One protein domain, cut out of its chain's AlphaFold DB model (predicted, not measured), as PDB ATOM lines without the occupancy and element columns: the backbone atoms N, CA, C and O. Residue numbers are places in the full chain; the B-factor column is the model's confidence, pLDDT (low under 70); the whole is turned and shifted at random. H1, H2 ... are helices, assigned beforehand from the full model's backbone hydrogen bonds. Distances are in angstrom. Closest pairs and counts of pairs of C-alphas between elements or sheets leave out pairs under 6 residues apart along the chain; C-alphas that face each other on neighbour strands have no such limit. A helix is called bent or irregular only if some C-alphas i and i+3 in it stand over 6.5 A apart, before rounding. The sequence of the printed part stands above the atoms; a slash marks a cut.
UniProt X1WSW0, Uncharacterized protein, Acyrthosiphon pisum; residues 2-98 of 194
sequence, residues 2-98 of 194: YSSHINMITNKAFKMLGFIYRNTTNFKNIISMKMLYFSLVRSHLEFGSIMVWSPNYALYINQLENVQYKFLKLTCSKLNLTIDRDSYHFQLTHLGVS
ATOM      1  N   TYR A   2     -45.836  15.880  23.295       63.44
ATOM      2  CA  TYR A   2     -45.224  14.916  22.350       63.44
ATOM      3  C   TYR A   2     -44.742  15.517  21.023       63.44
ATOM      4  O   TYR A   2     -43.957  14.900  20.313       63.44
ATOM      5  N   SER A   3     -45.180  16.730  20.690       71.25
ATOM      6  CA  SER A   3     -44.834  17.416  19.441       71.25
ATOM      7  C   SER A   3     -43.327  17.635  19.270       71.25
ATOM      8  O   SER A   3     -42.786  17.389  18.194       71.25
ATOM      9  N   SER A   4     -42.630  18.048  20.332       79.00
ATOM     10  CA  SER A   4     -41.175  18.242  20.326       79.00
ATOM     11  C   SER A   4     -40.428  16.922  20.148       79.00
ATOM     12  O   SER A   4     -39.490  16.847  19.358       79.00
ATOM     13  N   HIS A   5     -40.881  15.869  20.826       79.31
ATOM     14  CA  HIS A   5     -40.307  14.533  20.727       79.31
ATOM     15  C   HIS A   5     -40.475  13.941  19.320       79.31
ATOM     16  O   HIS A   5     -39.499  13.483  18.726       79.31
ATOM     17  N   ILE A   6     -41.680  14.030  18.744       78.44
ATOM     18  CA  ILE A   6     -41.955  13.586  17.369       78.44
ATOM     19  C   ILE A   6     -41.063  14.348  16.387       78.44
ATOM     20  O   ILE A   6     -40.401  13.726  15.560       78.44
ATOM     21  N   ASN A   7     -40.970  15.675  16.518       83.31
ATOM     22  CA  ASN A   7     -40.096  16.494  15.679       83.31
ATOM     23  C   ASN A   7     -38.614  16.118  15.833       83.31
ATOM     24  O   ASN A   7     -37.871  16.093  14.855       83.31
ATOM     25  N   MET A   8     -38.152  15.812  17.046       85.25
ATOM     26  CA  MET A   8     -36.777  15.372  17.281       85.25
ATOM     27  C   MET A   8     -36.488  14.042  16.574       85.25
ATOM     28  O   MET A   8     -35.454  13.911  15.913       85.25
ATOM     29  N   ILE A   9     -37.405  13.076  16.667       84.75
ATOM     30  CA  ILE A   9     -37.272  11.768  16.020       84.75
ATOM     31  C   ILE A   9     -37.317  11.899  14.497       84.75
ATOM     32  O   ILE A   9     -36.443  11.358  13.817       84.75
ATOM     33  N   THR A  10     -38.278  12.645  13.945       85.56
ATOM     34  CA  THR A  10     -38.381  12.859  12.493       85.56
ATOM     35  C   THR A  10     -37.140  13.567  11.959       85.56
ATOM     36  O   THR A  10     -36.564  13.134  10.960       85.56
ATOM     37  N   ASN A  11     -36.640  14.585  12.663       88.56
ATOM     38  CA  ASN A  11     -35.401  15.270  12.302       88.56
ATOM     39  C   ASN A  11     -34.186  14.337  12.358       88.56
ATOM     40  O   ASN A  11     -33.341  14.376  11.461       88.56
ATOM     41  N   LYS A  12     -34.088  13.469  13.371       88.75
ATOM     42  CA  LYS A  12     -33.026  12.456  13.453       88.75
ATOM     43  C   LYS A  12     -33.106  11.470  12.284       88.75
ATOM     44  O   LYS A  12     -32.081  11.178  11.671       88.75
ATOM     45  N   ALA A  13     -34.310  11.031  11.918       88.56
ATOM     46  CA  ALA A  13     -34.538  10.159  10.770       88.56
ATOM     47  C   ALA A  13     -34.137  10.830   9.444       88.56
ATOM     48  O   ALA A  13     -33.446  10.215   8.633       88.56
ATOM     49  N   PHE A  14     -34.470  12.110   9.242       89.12
ATOM     50  CA  PHE A  14     -34.025  12.868   8.067       89.12
ATOM     51  C   PHE A  14     -32.504  13.050   8.014       89.12
ATOM     52  O   PHE A  14     -31.913  12.912   6.941       89.12
ATOM     53  N   LYS A  15     -31.855  13.318   9.155       90.69
ATOM     54  CA  LYS A  15     -30.387  13.390   9.246       90.69
ATOM     55  C   LYS A  15     -29.742  12.059   8.858       90.69
ATOM     56  O   LYS A  15     -28.811  12.049   8.055       90.69
ATOM     57  N   MET A  16     -30.274  10.946   9.367       90.69
ATOM     58  CA  MET A  16     -29.799   9.600   9.039       90.69
ATOM     59  C   MET A  16     -30.010   9.266   7.557       90.69
ATOM     60  O   MET A  16     -29.113   8.749   6.901       90.69
ATOM     61  N   LEU A  17     -31.153   9.644   6.986       88.81
ATOM     62  CA  LEU A  17     -31.435   9.478   5.559       88.81
ATOM     63  C   LEU A  17     -30.447  10.270   4.686       88.81
ATOM     64  O   LEU A  17     -29.934   9.745   3.700       88.81
ATOM     65  N   GLY A  18     -30.116  11.504   5.076       88.69
ATOM     66  CA  GLY A  18     -29.078  12.298   4.412       88.69
ATOM     67  C   GLY A  18     -27.669  11.714   4.572       88.69
ATOM     68  O   GLY A  18     -26.845  11.827   3.664       88.69
ATOM     69  N   PHE A  19     -27.375  11.069   5.703       89.00
ATOM     70  CA  PHE A  19     -26.133  10.321   5.898       89.00
ATOM     71  C   PHE A  19     -26.055   9.112   4.958       89.00
ATOM     72  O   PHE A  19     -25.066   8.979   4.241       89.00
ATOM     73  N   ILE A  20     -27.108   8.291   4.887       88.12
ATOM     74  CA  ILE A  20     -27.172   7.152   3.962       88.12
ATOM     75  C   ILE A  20     -26.955   7.642   2.535       88.12
ATOM     76  O   ILE A  20     -26.087   7.123   1.848       88.12
ATOM     77  N   TYR A  21     -27.669   8.680   2.096       84.62
ATOM     78  CA  TYR A  21     -27.564   9.169   0.720       84.62
ATOM     79  C   TYR A  21     -26.140   9.595   0.333       84.62
ATOM     80  O   TYR A  21     -25.648   9.198  -0.720       84.62
ATOM     81  N   ARG A  22     -25.451  10.342   1.206       86.50
ATOM     82  CA  ARG A  22     -24.072  10.794   0.960       86.50
ATOM     83  C   ARG A  22     -23.074   9.642   0.878       86.50
ATOM     84  O   ARG A  22     -22.187   9.678   0.037       86.50
ATOM     85  N   ASN A  23     -23.238   8.616   1.709       85.50
ATOM     86  CA  ASN A  23     -22.358   7.443   1.695       85.50
ATOM     87  C   ASN A  23     -22.701   6.456   0.579       85.50
ATOM     88  O   ASN A  23     -21.885   5.613   0.217       85.50
ATOM     89  N   THR A  24     -23.915   6.537   0.038       82.44
ATOM     90  CA  THR A  24     -24.418   5.554  -0.916       82.44
ATOM     91  C   THR A  24     -24.472   6.062  -2.352       82.44
ATOM     92  O   THR A  24     -25.077   5.416  -3.208       82.44
ATOM     93  N   THR A  25     -23.834   7.191  -2.660       75.94
ATOM     94  CA  THR A  25     -23.786   7.785  -4.008       75.94
ATOM     95  C   THR A  25     -23.388   6.760  -5.073       75.94
ATOM     96  O   THR A  25     -24.117   6.587  -6.048       75.94
ATOM     97  N   ASN A  26     -22.345   5.972  -4.799       76.56
ATOM     98  CA  ASN A  26     -21.784   4.974  -5.716       76.56
ATOM     99  C   ASN A  26     -22.535   3.629  -5.731       76.56
ATOM    100  O   ASN A  26     -22.284   2.785  -6.591       76.56
ATOM    101  N   PHE A  27     -23.467   3.405  -4.802       75.56
ATOM    102  CA  PHE A  27     -24.221   2.155  -4.744       75.56
ATOM    103  C   PHE A  27     -25.330   2.160  -5.799       75.56
ATOM    104  O   PHE A  27     -26.233   3.007  -5.769       75.56
ATOM    105  N   LYS A  28     -25.265   1.173  -6.698       72.38
ATOM    106  CA  LYS A  28     -26.288   0.876  -7.716       72.38
ATOM    107  C   LYS A  28     -27.310  -0.168  -7.250       72.38
ATOM    108  O   LYS A  28     -28.386  -0.272  -7.826       72.38
ATOM    109  N   ASN A  29     -26.994  -0.937  -6.202       82.94
ATOM    110  CA  ASN A  29     -27.863  -2.010  -5.724       82.94
ATOM    111  C   ASN A  29     -28.992  -1.474  -4.823       82.94
ATOM    112  O   ASN A  29     -28.749  -0.925  -3.746       82.94
ATOM    113  N   ILE A  30     -30.237  -1.689  -5.253       81.56
ATOM    114  CA  ILE A  30     -31.460  -1.304  -4.533       81.56
ATOM    115  C   ILE A  30     -31.590  -2.067  -3.205       81.56
ATOM    116  O   ILE A  30     -32.059  -1.513  -2.212       81.56
ATOM    117  N   ILE A  31     -31.180  -3.336  -3.165       84.31
ATOM    118  CA  ILE A  31     -31.335  -4.202  -1.989       84.31
ATOM    119  C   ILE A  31     -30.481  -3.669  -0.836       84.31
ATOM    120  O   ILE A  31     -30.982  -3.499   0.273       84.31
ATOM    121  N   SER A  32     -29.224  -3.313  -1.107       85.75
ATOM    122  CA  SER A  32     -28.319  -2.725  -0.112       85.75
ATOM    123  C   SER A  32     -28.869  -1.413   0.457       85.75
ATOM    124  O   SER A  32     -28.806  -1.180   1.663       85.75
ATOM    125  N   MET A  33     -29.483  -0.582  -0.390       83.94
ATOM    126  CA  MET A  33     -30.137   0.660   0.037       83.94
ATOM    127  C   MET A  33     -31.327   0.406   0.956       83.94
ATOM    128  O   MET A  33     -31.465   1.065   1.987       83.94
ATOM    129  N   LYS A  34     -32.177  -0.565   0.603       86.56
ATOM    130  CA  LYS A  34     -33.306  -0.978   1.443       86.56
ATOM    131  C   LYS A  34     -32.819  -1.501   2.788       86.56
ATOM    132  O   LYS A  34     -33.371  -1.109   3.809       86.56
ATOM    133  N   MET A  35     -31.765  -2.317   2.800       87.75
ATOM    134  CA  MET A  35     -31.179  -2.845   4.033       87.75
ATOM    135  C   MET A  35     -30.665  -1.734   4.949       87.75
ATOM    136  O   MET A  35     -31.003  -1.728   6.128       87.75
ATOM    137  N   LEU A  36     -29.927  -0.754   4.414       88.31
ATOM    138  CA  LEU A  36     -29.454   0.403   5.186       88.31
ATOM    139  C   LEU A  36     -30.608   1.255   5.720       88.31
ATOM    140  O   LEU A  36     -30.592   1.696   6.868       88.31
ATOM    141  N   TYR A  37     -31.635   1.476   4.901       88.06
ATOM    142  CA  TYR A  37     -32.829   2.187   5.338       88.06
ATOM    143  C   TYR A  37     -33.549   1.438   6.463       88.06
ATOM    144  O   TYR A  37     -33.936   2.052   7.462       88.06
ATOM    145  N   PHE A  38     -33.697   0.117   6.339       87.38
ATOM    146  CA  PHE A  38     -34.339  -0.711   7.353       87.38
ATOM    147  C   PHE A  38     -33.540  -0.775   8.659       87.38
ATOM    148  O   PHE A  38     -34.129  -0.704   9.737       87.38
ATOM    149  N   SER A  39     -32.214  -0.851   8.588       89.00
ATOM    150  CA  SER A  39     -31.375  -0.978   9.779       89.00
ATOM    151  C   SER A  39     -31.164   0.336  10.526       89.00
ATOM    152  O   SER A  39     -31.068   0.301  11.749       89.00
ATOM    153  N   LEU A  40     -31.109   1.481   9.836       88.25
ATOM    154  CA  LEU A  40     -30.757   2.770  10.450       88.25
ATOM    155  C   LEU A  40     -31.940   3.724  10.609       88.25
ATOM    156  O   LEU A  40     -32.075   4.375  11.638       88.25
ATOM    157  N   VAL A  41     -32.786   3.871   9.586       88.06
ATOM    158  CA  VAL A  41     -33.891   4.845   9.627       88.06
ATOM    159  C   VAL A  41     -35.129   4.198  10.225       88.06
ATOM    160  O   VAL A  41     -35.728   4.730  11.157       88.06
ATOM    161  N   ARG A  42     -35.514   3.037   9.694       84.94
ATOM    162  CA  ARG A  42     -36.729   2.330  10.102       84.94
ATOM    163  C   ARG A  42     -36.656   1.858  11.546       84.94
ATOM    164  O   ARG A  42     -37.604   2.111  12.275       84.94
ATOM    165  N   SER A  43     -35.552   1.235  11.956       85.94
ATOM    166  CA  SER A  43     -35.346   0.804  13.344       85.94
ATOM    167  C   SER A  43     -35.512   1.967  14.329       85.94
ATOM    168  O   SER A  43     -36.225   1.833  15.315       85.94
ATOM    169  N   HIS A  44     -34.948   3.140  14.024       84.31
ATOM    170  CA  HIS A  44     -35.080   4.339  14.850       84.31
ATOM    171  C   HIS A  44     -36.502   4.900  14.901       84.31
ATOM    172  O   HIS A  44     -36.906   5.398  15.947       84.31
ATOM    173  N   LEU A  45     -37.248   4.849  13.796       80.06
ATOM    174  CA  LEU A  45     -38.646   5.283  13.779       80.06
ATOM    175  C   LEU A  45     -39.550   4.297  14.523       80.06
ATOM    176  O   LEU A  45     -40.470   4.714  15.214       80.06
ATOM    177  N   GLU A  46     -39.311   2.997  14.381       74.56
ATOM    178  CA  GLU A  46     -40.119   1.957  15.024       74.56
ATOM    179  C   GLU A  46     -39.817   1.851  16.529       74.56
ATOM    180  O   GLU A  46     -40.719   1.559  17.315       74.56
ATOM    181  N   PHE A  47     -38.592   2.183  16.950       70.75
ATOM    182  CA  PHE A  47     -38.188   2.220  18.353       70.75
ATOM    183  C   PHE A  47     -39.019   3.250  19.145       70.75
ATOM    184  O   PHE A  47     -38.869   4.464  19.001       70.75
ATOM    185  N   GLY A  48     -39.938   2.753  19.977       61.47
ATOM    186  CA  GLY A  48     -40.807   3.558  20.844       61.47
ATOM    187  C   GLY A  48     -42.132   4.023  20.223       61.47
ATOM    188  O   GLY A  48     -42.994   4.494  20.965       61.47
ATOM    189  N   SER A  49     -42.339   3.858  18.908       62.41
ATOM    190  CA  SER A  49     -43.608   4.220  18.238       62.41
ATOM    191  C   SER A  49     -44.809   3.445  18.790       62.41
ATOM    192  O   SER A  49     -45.911   3.981  18.858       62.41
ATOM    193  N   ILE A  50     -44.587   2.189  19.192       58.94
ATOM    194  CA  ILE A  50     -45.636   1.254  19.626       58.94
ATOM    195  C   ILE A  50     -46.314   1.746  20.912       58.94
ATOM    196  O   ILE A  50     -47.528   1.932  20.935       58.94
ATOM    197  N   MET A  51     -45.541   2.054  21.960       55.66
ATOM    198  CA  MET A  51     -46.098   2.372  23.285       55.66
ATOM    199  C   MET A  51     -46.176   3.872  23.605       55.66
ATOM    200  O   MET A  51     -47.056   4.277  24.359       55.66
ATOM    201  N   VAL A  52     -45.280   4.713  23.064       57.72
ATOM    202  CA  VAL A  52     -45.040   6.062  23.626       57.72
ATOM    203  C   VAL A  52     -45.535   7.199  22.729       57.72
ATOM    204  O   VAL A  52     -45.914   8.255  23.232       57.72
ATOM    205  N   TRP A  53     -45.549   7.024  21.405       64.31
ATOM    206  CA  TRP A  53     -45.936   8.097  20.484       64.31
ATOM    207  C   TRP A  53     -46.550   7.552  19.189       64.31
ATOM    208  O   TRP A  53     -45.920   7.532  18.138       64.31
ATOM    209  N   SER A  54     -47.823   7.154  19.228       64.06
ATOM    210  CA  SER A  54     -48.597   7.063  17.986       64.06
ATOM    211  C   SER A  54     -49.164   8.442  17.668       64.06
ATOM    212  O   SER A  54     -49.989   8.953  18.431       64.06
ATOM    213  N   PRO A  55     -48.730   9.092  16.579       63.81
ATOM    214  CA  PRO A  55     -49.321  10.353  16.190       63.81
ATOM    215  C   PRO A  55     -50.752  10.139  15.704       63.81
ATOM    216  O   PRO A  55     -50.966   9.510  14.673       63.81
ATOM    217  N   ASN A  56     -51.719  10.723  16.407       66.12
ATOM    218  CA  ASN A  56     -53.111  10.758  15.951       66.12
ATOM    219  C   ASN A  56     -53.416  11.959  15.054       66.12
ATOM    220  O   ASN A  56     -54.378  11.942  14.293       66.12
ATOM    221  N   TYR A  57     -52.592  13.005  15.115       72.56
ATOM    222  CA  TYR A  57     -52.748  14.151  14.231       72.56
ATOM    223  C   TYR A  57     -52.177  13.836  12.849       72.56
ATOM    224  O   TYR A  57     -51.004  13.467  12.728       72.56
ATOM    225  N   ALA A  58     -52.981  14.081  11.810       74.56
ATOM    226  CA  ALA A  58     -52.600  13.895  10.410       74.56
ATOM    227  C   ALA A  58     -51.274  14.589  10.054       74.56
ATOM    228  O   ALA A  58     -50.478  14.053   9.293       74.56
ATOM    229  N   LEU A  59     -50.978  15.738  10.672       79.25
ATOM    230  CA  LEU A  59     -49.715  16.459  10.488       79.25
ATOM    231  C   LEU A  59     -48.485  15.585  10.778       79.25
ATOM    232  O   LEU A  59     -47.563  15.521   9.968       79.25
ATOM    233  N   TYR A  60     -48.475  14.892  11.916       79.00
ATOM    234  CA  TYR A  60     -47.345  14.057  12.329       79.00
ATOM    235  C   TYR A  60     -47.287  12.740  11.548       79.00
ATOM    236  O   TYR A  60     -46.197  12.245  11.262       79.00
ATOM    237  N   ILE A  61     -48.443  12.194  11.155       80.88
ATOM    238  CA  ILE A  61     -48.511  11.042  10.246       80.88
ATOM    239  C   ILE A  61     -47.858  11.414   8.910       80.88
ATOM    240  O   ILE A  61     -46.910  10.749   8.493       80.88
ATOM    241  N   ASN A  62     -48.260  12.542   8.321       83.12
ATOM    242  CA  ASN A  62     -47.712  13.050   7.065       83.12
ATOM    243  C   ASN A  62     -46.210  13.349   7.165       83.12
ATOM    244  O   ASN A  62     -45.469  13.141   6.208       83.12
ATOM    245  N   GLN A  63     -45.719  13.820   8.315       83.56
ATOM    246  CA  GLN A  63     -44.281  14.017   8.528       83.56
ATOM    247  C   GLN A  63     -43.496  12.702   8.494       83.56
ATOM    248  O   GLN A  63     -42.436  12.647   7.868       83.56
ATOM    249  N   LEU A  64     -44.003  11.644   9.131       83.69
ATOM    250  CA  LEU A  64     -43.374  10.322   9.091       83.69
ATOM    251  C   LEU A  64     -43.421   9.722   7.687       83.69
ATOM    252  O   LEU A  64     -42.421   9.185   7.207       83.69
ATOM    253  N   GLU A  65     -44.550   9.864   6.999       85.25
ATOM    254  CA  GLU A  65     -44.677   9.430   5.610       85.25
ATOM    255  C   GLU A  65     -43.766  10.219   4.679       85.25
ATOM    256  O   GLU A  65     -43.162   9.635   3.789       85.25
ATOM    257  N   ASN A  66     -43.548  11.511   4.927       86.50
ATOM    258  CA  ASN A  66     -42.590  12.307   4.164       86.50
ATOM    259  C   ASN A  66     -41.147  11.790   4.302       86.50
ATOM    260  O   ASN A  66     -40.378  11.907   3.346       86.50
ATOM    261  N   VAL A  67     -40.760  11.193   5.439       87.25
ATOM    262  CA  VAL A  67     -39.450  10.524   5.569       87.25
ATOM    263  C   VAL A  67     -39.366   9.340   4.601       87.25
ATOM    264  O   VAL A  67     -38.373   9.192   3.886       87.25
ATOM    265  N   GLN A  68     -40.420   8.523   4.540       87.12
ATOM    266  CA  GLN A  68     -40.513   7.378   3.631       87.12
ATOM    267  C   GLN A  68     -40.582   7.826   2.162       87.12
ATOM    268  O   GLN A  68     -39.821   7.327   1.339       87.12
ATOM    269  N   TYR A  69     -41.390   8.838   1.844       86.50
ATOM    270  CA  TYR A  69     -41.475   9.456   0.521       86.50
ATOM    271  C   TYR A  69     -40.124   9.987   0.050       86.50
ATOM    272  O   TYR A  69     -39.720   9.744  -1.083       86.50
ATOM    273  N   LYS A  70     -39.375  10.670   0.923       86.44
ATOM    274  CA  LYS A  70     -38.046  11.176   0.573       86.44
ATOM    275  C   LYS A  70     -37.070  10.038   0.289       86.44
ATOM    276  O   LYS A  70     -36.277  10.160  -0.638       86.44
ATOM    277  N   PHE A  71     -37.145   8.933   1.032       86.31
ATOM    278  CA  PHE A  71     -36.358   7.738   0.729       86.31
ATOM    279  C   PHE A  71     -36.707   7.176  -0.656       86.31
ATOM    280  O   PHE A  71     -35.803   6.995  -1.469       86.31
ATOM    281  N   LEU A  72     -38.000   6.999  -0.957       84.19
ATOM    282  CA  LEU A  72     -38.452   6.532  -2.273       84.19
ATOM    283  C   LEU A  72     -37.999   7.463  -3.399       84.19
ATOM    284  O   LEU A  72     -37.490   6.995  -4.417       84.19
ATOM    285  N   LYS A  73     -38.107   8.782  -3.181       84.50
ATOM    286  CA  LYS A  73     -37.653   9.811  -4.122       84.50
ATOM    287  C   LYS A  73     -36.200   9.614  -4.520       84.50
ATOM    288  O   LYS A  73     -35.872   9.629  -5.703       84.50
ATOM    289  N   LEU A  74     -35.339   9.374  -3.538       81.69
ATOM    290  CA  LEU A  74     -33.921   9.136  -3.779       81.69
ATOM    291  C   LEU A  74     -33.671   7.794  -4.472       81.69
ATOM    292  O   LEU A  74     -32.840   7.725  -5.376       81.69
ATOM    293  N   THR A  75     -34.382   6.730  -4.089       80.75
ATOM    294  CA  THR A  75     -34.197   5.416  -4.718       80.75
ATOM    295  C   THR A  75     -34.659   5.394  -6.171       80.75
ATOM    296  O   THR A  75     -33.933   4.891  -7.019       80.75
ATOM    297  N   CYS A  76     -35.812   5.974  -6.492       80.44
ATOM    298  CA  CYS A  76     -36.318   6.024  -7.863       80.44
ATOM    299  C   CYS A  76     -35.542   7.019  -8.727       80.44
ATOM    300  O   CYS A  76     -35.329   6.736  -9.900       80.44
ATOM    301  N   SER A  77     -35.025   8.117  -8.156       79.38
ATOM    302  CA  SER A  77     -34.107   9.008  -8.878       79.38
ATOM    303  C   SER A  77     -32.856   8.271  -9.358       79.38
ATOM    304  O   SER A  77     -32.356   8.583 -10.430       79.38
ATOM    305  N   LYS A  78     -32.365   7.274  -8.610       76.69
ATOM    306  CA  LYS A  78     -31.264   6.404  -9.060       76.69
ATOM    307  C   LYS A  78     -31.685   5.387 -10.124       76.69
ATOM    308  O   LYS A  78     -30.833   4.892 -10.849       76.69
ATOM    309  N   LEU A  79     -32.974   5.059 -10.190       74.94
ATOM    310  CA  LEU A  79     -33.564   4.137 -11.165       74.94
ATOM    311  C   LEU A  79     -34.115   4.859 -12.402       74.94
ATOM    312  O   LEU A  79     -34.704   4.208 -13.255       74.94
ATOM    313  N   ASN A  80     -33.928   6.182 -12.498       73.88
ATOM    314  CA  ASN A  80     -34.501   7.048 -13.533       73.88
ATOM    315  C   ASN A  80     -36.035   6.949 -13.645       73.88
ATOM    316  O   ASN A  80     -36.596   7.108 -14.726       73.88
ATOM    317  N   LEU A  81     -36.720   6.701 -12.525       75.31
ATOM    318  CA  LEU A  81     -38.180   6.668 -12.455       75.31
ATOM    319  C   LEU A  81     -38.711   8.014 -11.946       75.31
ATOM    320  O   LEU A  81     -38.236   8.535 -10.932       75.31
ATOM    321  N   THR A  82     -39.718   8.562 -12.626       69.69
ATOM    322  CA  THR A  82     -40.452   9.741 -12.160       69.69
ATOM    323  C   THR A  82     -41.371   9.361 -11.001       69.69
ATOM    324  O   THR A  82     -41.950   8.275 -10.961       69.69
ATOM    325  N   ILE A  83     -41.472  10.240 -10.001       69.00
ATOM    326  CA  ILE A  83     -42.358  10.036  -8.853       69.00
ATOM    327  C   ILE A  83     -43.226  11.257  -8.668       69.00
ATOM    328  O   ILE A  83     -42.716  12.320  -8.308       69.00
ATOM    329  N   ASP A  84     -44.525  11.026  -8.793       72.50
ATOM    330  CA  ASP A  84     -45.550  11.921  -8.289       72.50
ATOM    331  C   ASP A  84     -46.168  11.372  -7.004       72.50
ATOM    332  O   ASP A  84     -46.111  10.172  -6.711       72.50
ATOM    333  N   ARG A  85     -46.769  12.277  -6.225       68.00
ATOM    334  CA  ARG A  85     -47.489  11.953  -4.982       68.00
ATOM    335  C   ARG A  85     -48.557  10.884  -5.218       68.00
ATOM    336  O   ARG A  85     -48.673   9.973  -4.405       68.00
ATOM    337  N   ASP A  86     -49.244  10.944  -6.354       66.94
ATOM    338  CA  ASP A  86     -50.326  10.017  -6.701       66.94
ATOM    339  C   ASP A  86     -49.805   8.605  -7.019       66.94
ATOM    340  O   ASP A  86     -50.481   7.606  -6.788       66.94
ATOM    341  N   SER A  87     -48.547   8.496  -7.458       71.12
ATOM    342  CA  SER A  87     -47.876   7.219  -7.734       71.12
ATOM    343  C   SER A  87     -47.168   6.617  -6.510       71.12
ATOM    344  O   SER A  87     -46.547   5.556  -6.613       71.12
ATOM    345  N   TYR A  88     -47.249   7.258  -5.340       74.19
ATOM    346  CA  TYR A  88     -46.545   6.832  -4.125       74.19
ATOM    347  C   TYR A  88     -46.889   5.395  -3.710       74.19
ATOM    348  O   TYR A  88     -45.993   4.594  -3.442       74.19
ATOM    349  N   HIS A  89     -48.177   5.045  -3.714       74.69
ATOM    350  CA  HIS A  89     -48.642   3.708  -3.337       74.69
ATOM    351  C   HIS A  89     -48.152   2.621  -4.303       74.69
ATOM    352  O   HIS A  89     -47.721   1.558  -3.859       74.69
ATOM    353  N   PHE A  90     -48.148   2.905  -5.607       69.44
ATOM    354  CA  PHE A  90     -47.672   1.971  -6.630       69.44
ATOM    355  C   PHE A  90     -46.159   1.726  -6.534       69.44
ATOM    356  O   PHE A  90     -45.661   0.619  -6.729       69.44
ATOM    357  N   GLN A  91     -45.391   2.752  -6.184       71.19
ATOM    358  CA  GLN A  91     -43.945   2.609  -6.032       71.19
ATOM    359  C   GLN A  91     -43.565   1.911  -4.733       71.19
ATOM    360  O   GLN A  91     -42.581   1.172  -4.695       71.19
ATOM    361  N   LEU A  92     -44.354   2.102  -3.675       76.12
ATOM    362  CA  LEU A  92     -44.226   1.337  -2.442       76.12
ATOM    363  C   LEU A  92     -44.403  -0.159  -2.690       76.12
ATOM    364  O   LEU A  92     -43.567  -0.943  -2.236       76.12
ATOM    365  N   THR A  93     -45.435  -0.552  -3.442       74.69
ATOM    366  CA  THR A  93     -45.656  -1.958  -3.805       74.69
ATOM    367  C   THR A  93     -44.550  -2.475  -4.721       74.69
ATOM    368  O   THR A  93     -43.994  -3.534  -4.437       74.69
ATOM    369  N   HIS A  94     -44.121  -1.702  -5.724       73.38
ATOM    370  CA  HIS A  94     -43.000  -2.069  -6.600       73.38
ATOM    371  C   HIS A  94     -41.681  -2.274  -5.830       73.38
ATOM    372  O   HIS A  94     -40.895  -3.177  -6.111       73.38
ATOM    373  N   LEU A  95     -41.419  -1.449  -4.813       72.69
ATOM    374  CA  LEU A  95     -40.246  -1.578  -3.948       72.69
ATOM    375  C   LEU A  95     -40.467  -2.567  -2.789       72.69
ATOM    376  O   LEU A  95     -39.524  -2.812  -2.034       72.69
ATOM    377  N   GLY A  96     -41.648  -3.166  -2.634       75.25
ATOM    378  CA  GLY A  96     -41.955  -4.084  -1.535       75.25
ATOM    379  C   GLY A  96     -41.823  -3.437  -0.151       75.25
ATOM    380  O   GLY A  96     -41.431  -4.096   0.812       75.25
ATOM    381  N   VAL A  97     -42.076  -2.130  -0.044       78.56
ATOM    382  CA  VAL A  97     -42.049  -1.396   1.225       78.56
ATOM    383  C   VAL A  97     -43.487  -1.106   1.648       78.56
ATOM    384  O   VAL A  97     -44.230  -0.441   0.942       78.56
ATOM    385  N   SER A  98     -43.882  -1.573   2.829       77.81
ATOM    386  CA  SER A  98     -45.209  -1.307   3.400       77.81
ATOM    387  C   SER A  98     -45.335   0.125   3.943       77.81
ATOM    388  O   SER A  98     -44.349   0.698   4.430       77.81
TER     389      SER A  98
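AT A GLANCE: This is residues 2 to 98 of the 194 residues of an uncharacterized protein of Acyrthosiphon pisum (UniProt X1WSW0). Three long helices, H1, H2 and H3, form an up-and-down bundle, each running against the one before, with the short H4 steeply angled beside H3. The 97 printed residues have these four named helices in chain order and no named strand: all helix. The whole is compact, radius of gyration of the C-alphas 13.6 A, spanning 38 by 29 by 18 A.

HOW THE PARTS SIT: H1, residues 2 to 23, touches H2, residues 30 to 46, as a helical hairpin at a shallow tilt of 20 degrees; the closest C-alphas, Ala 13 and Val 41, are 5.5 A apart. H1 touches H3, residues 58 to 78, the same way at 4 degrees, a shallow tilt; the closest C-alphas, Phe 14 and Val 67, are 6.4 A apart. H4, residues 85 to 94, only just touches H3, with 3 pairs of C-alphas within 8 A, the closest Tyr 69 and Tyr 88 at 7.4 A. Every O i to N i+4 pair is within hydrogen-bond range in H1 and H3, 10 of 13 in H2, 4 of 6 in H4.

IN THESE COORDINATES: H1, 31.7 A long, begins at C-alpha 2 (-45.224, 14.916, 22.350); H2 is 21.6 A, H3 29.8 A. H4 ends at C-alpha 94 (-43.000, -2.069, -6.600) and is irregular: C-alphas 86 and 89 are 7.3 A apart.

THE WHOLE: The printed part has no cut. The H2 to H3 link is long, 11 residues; pLDDT is under 70 in 15 residues, among them 48 to 56.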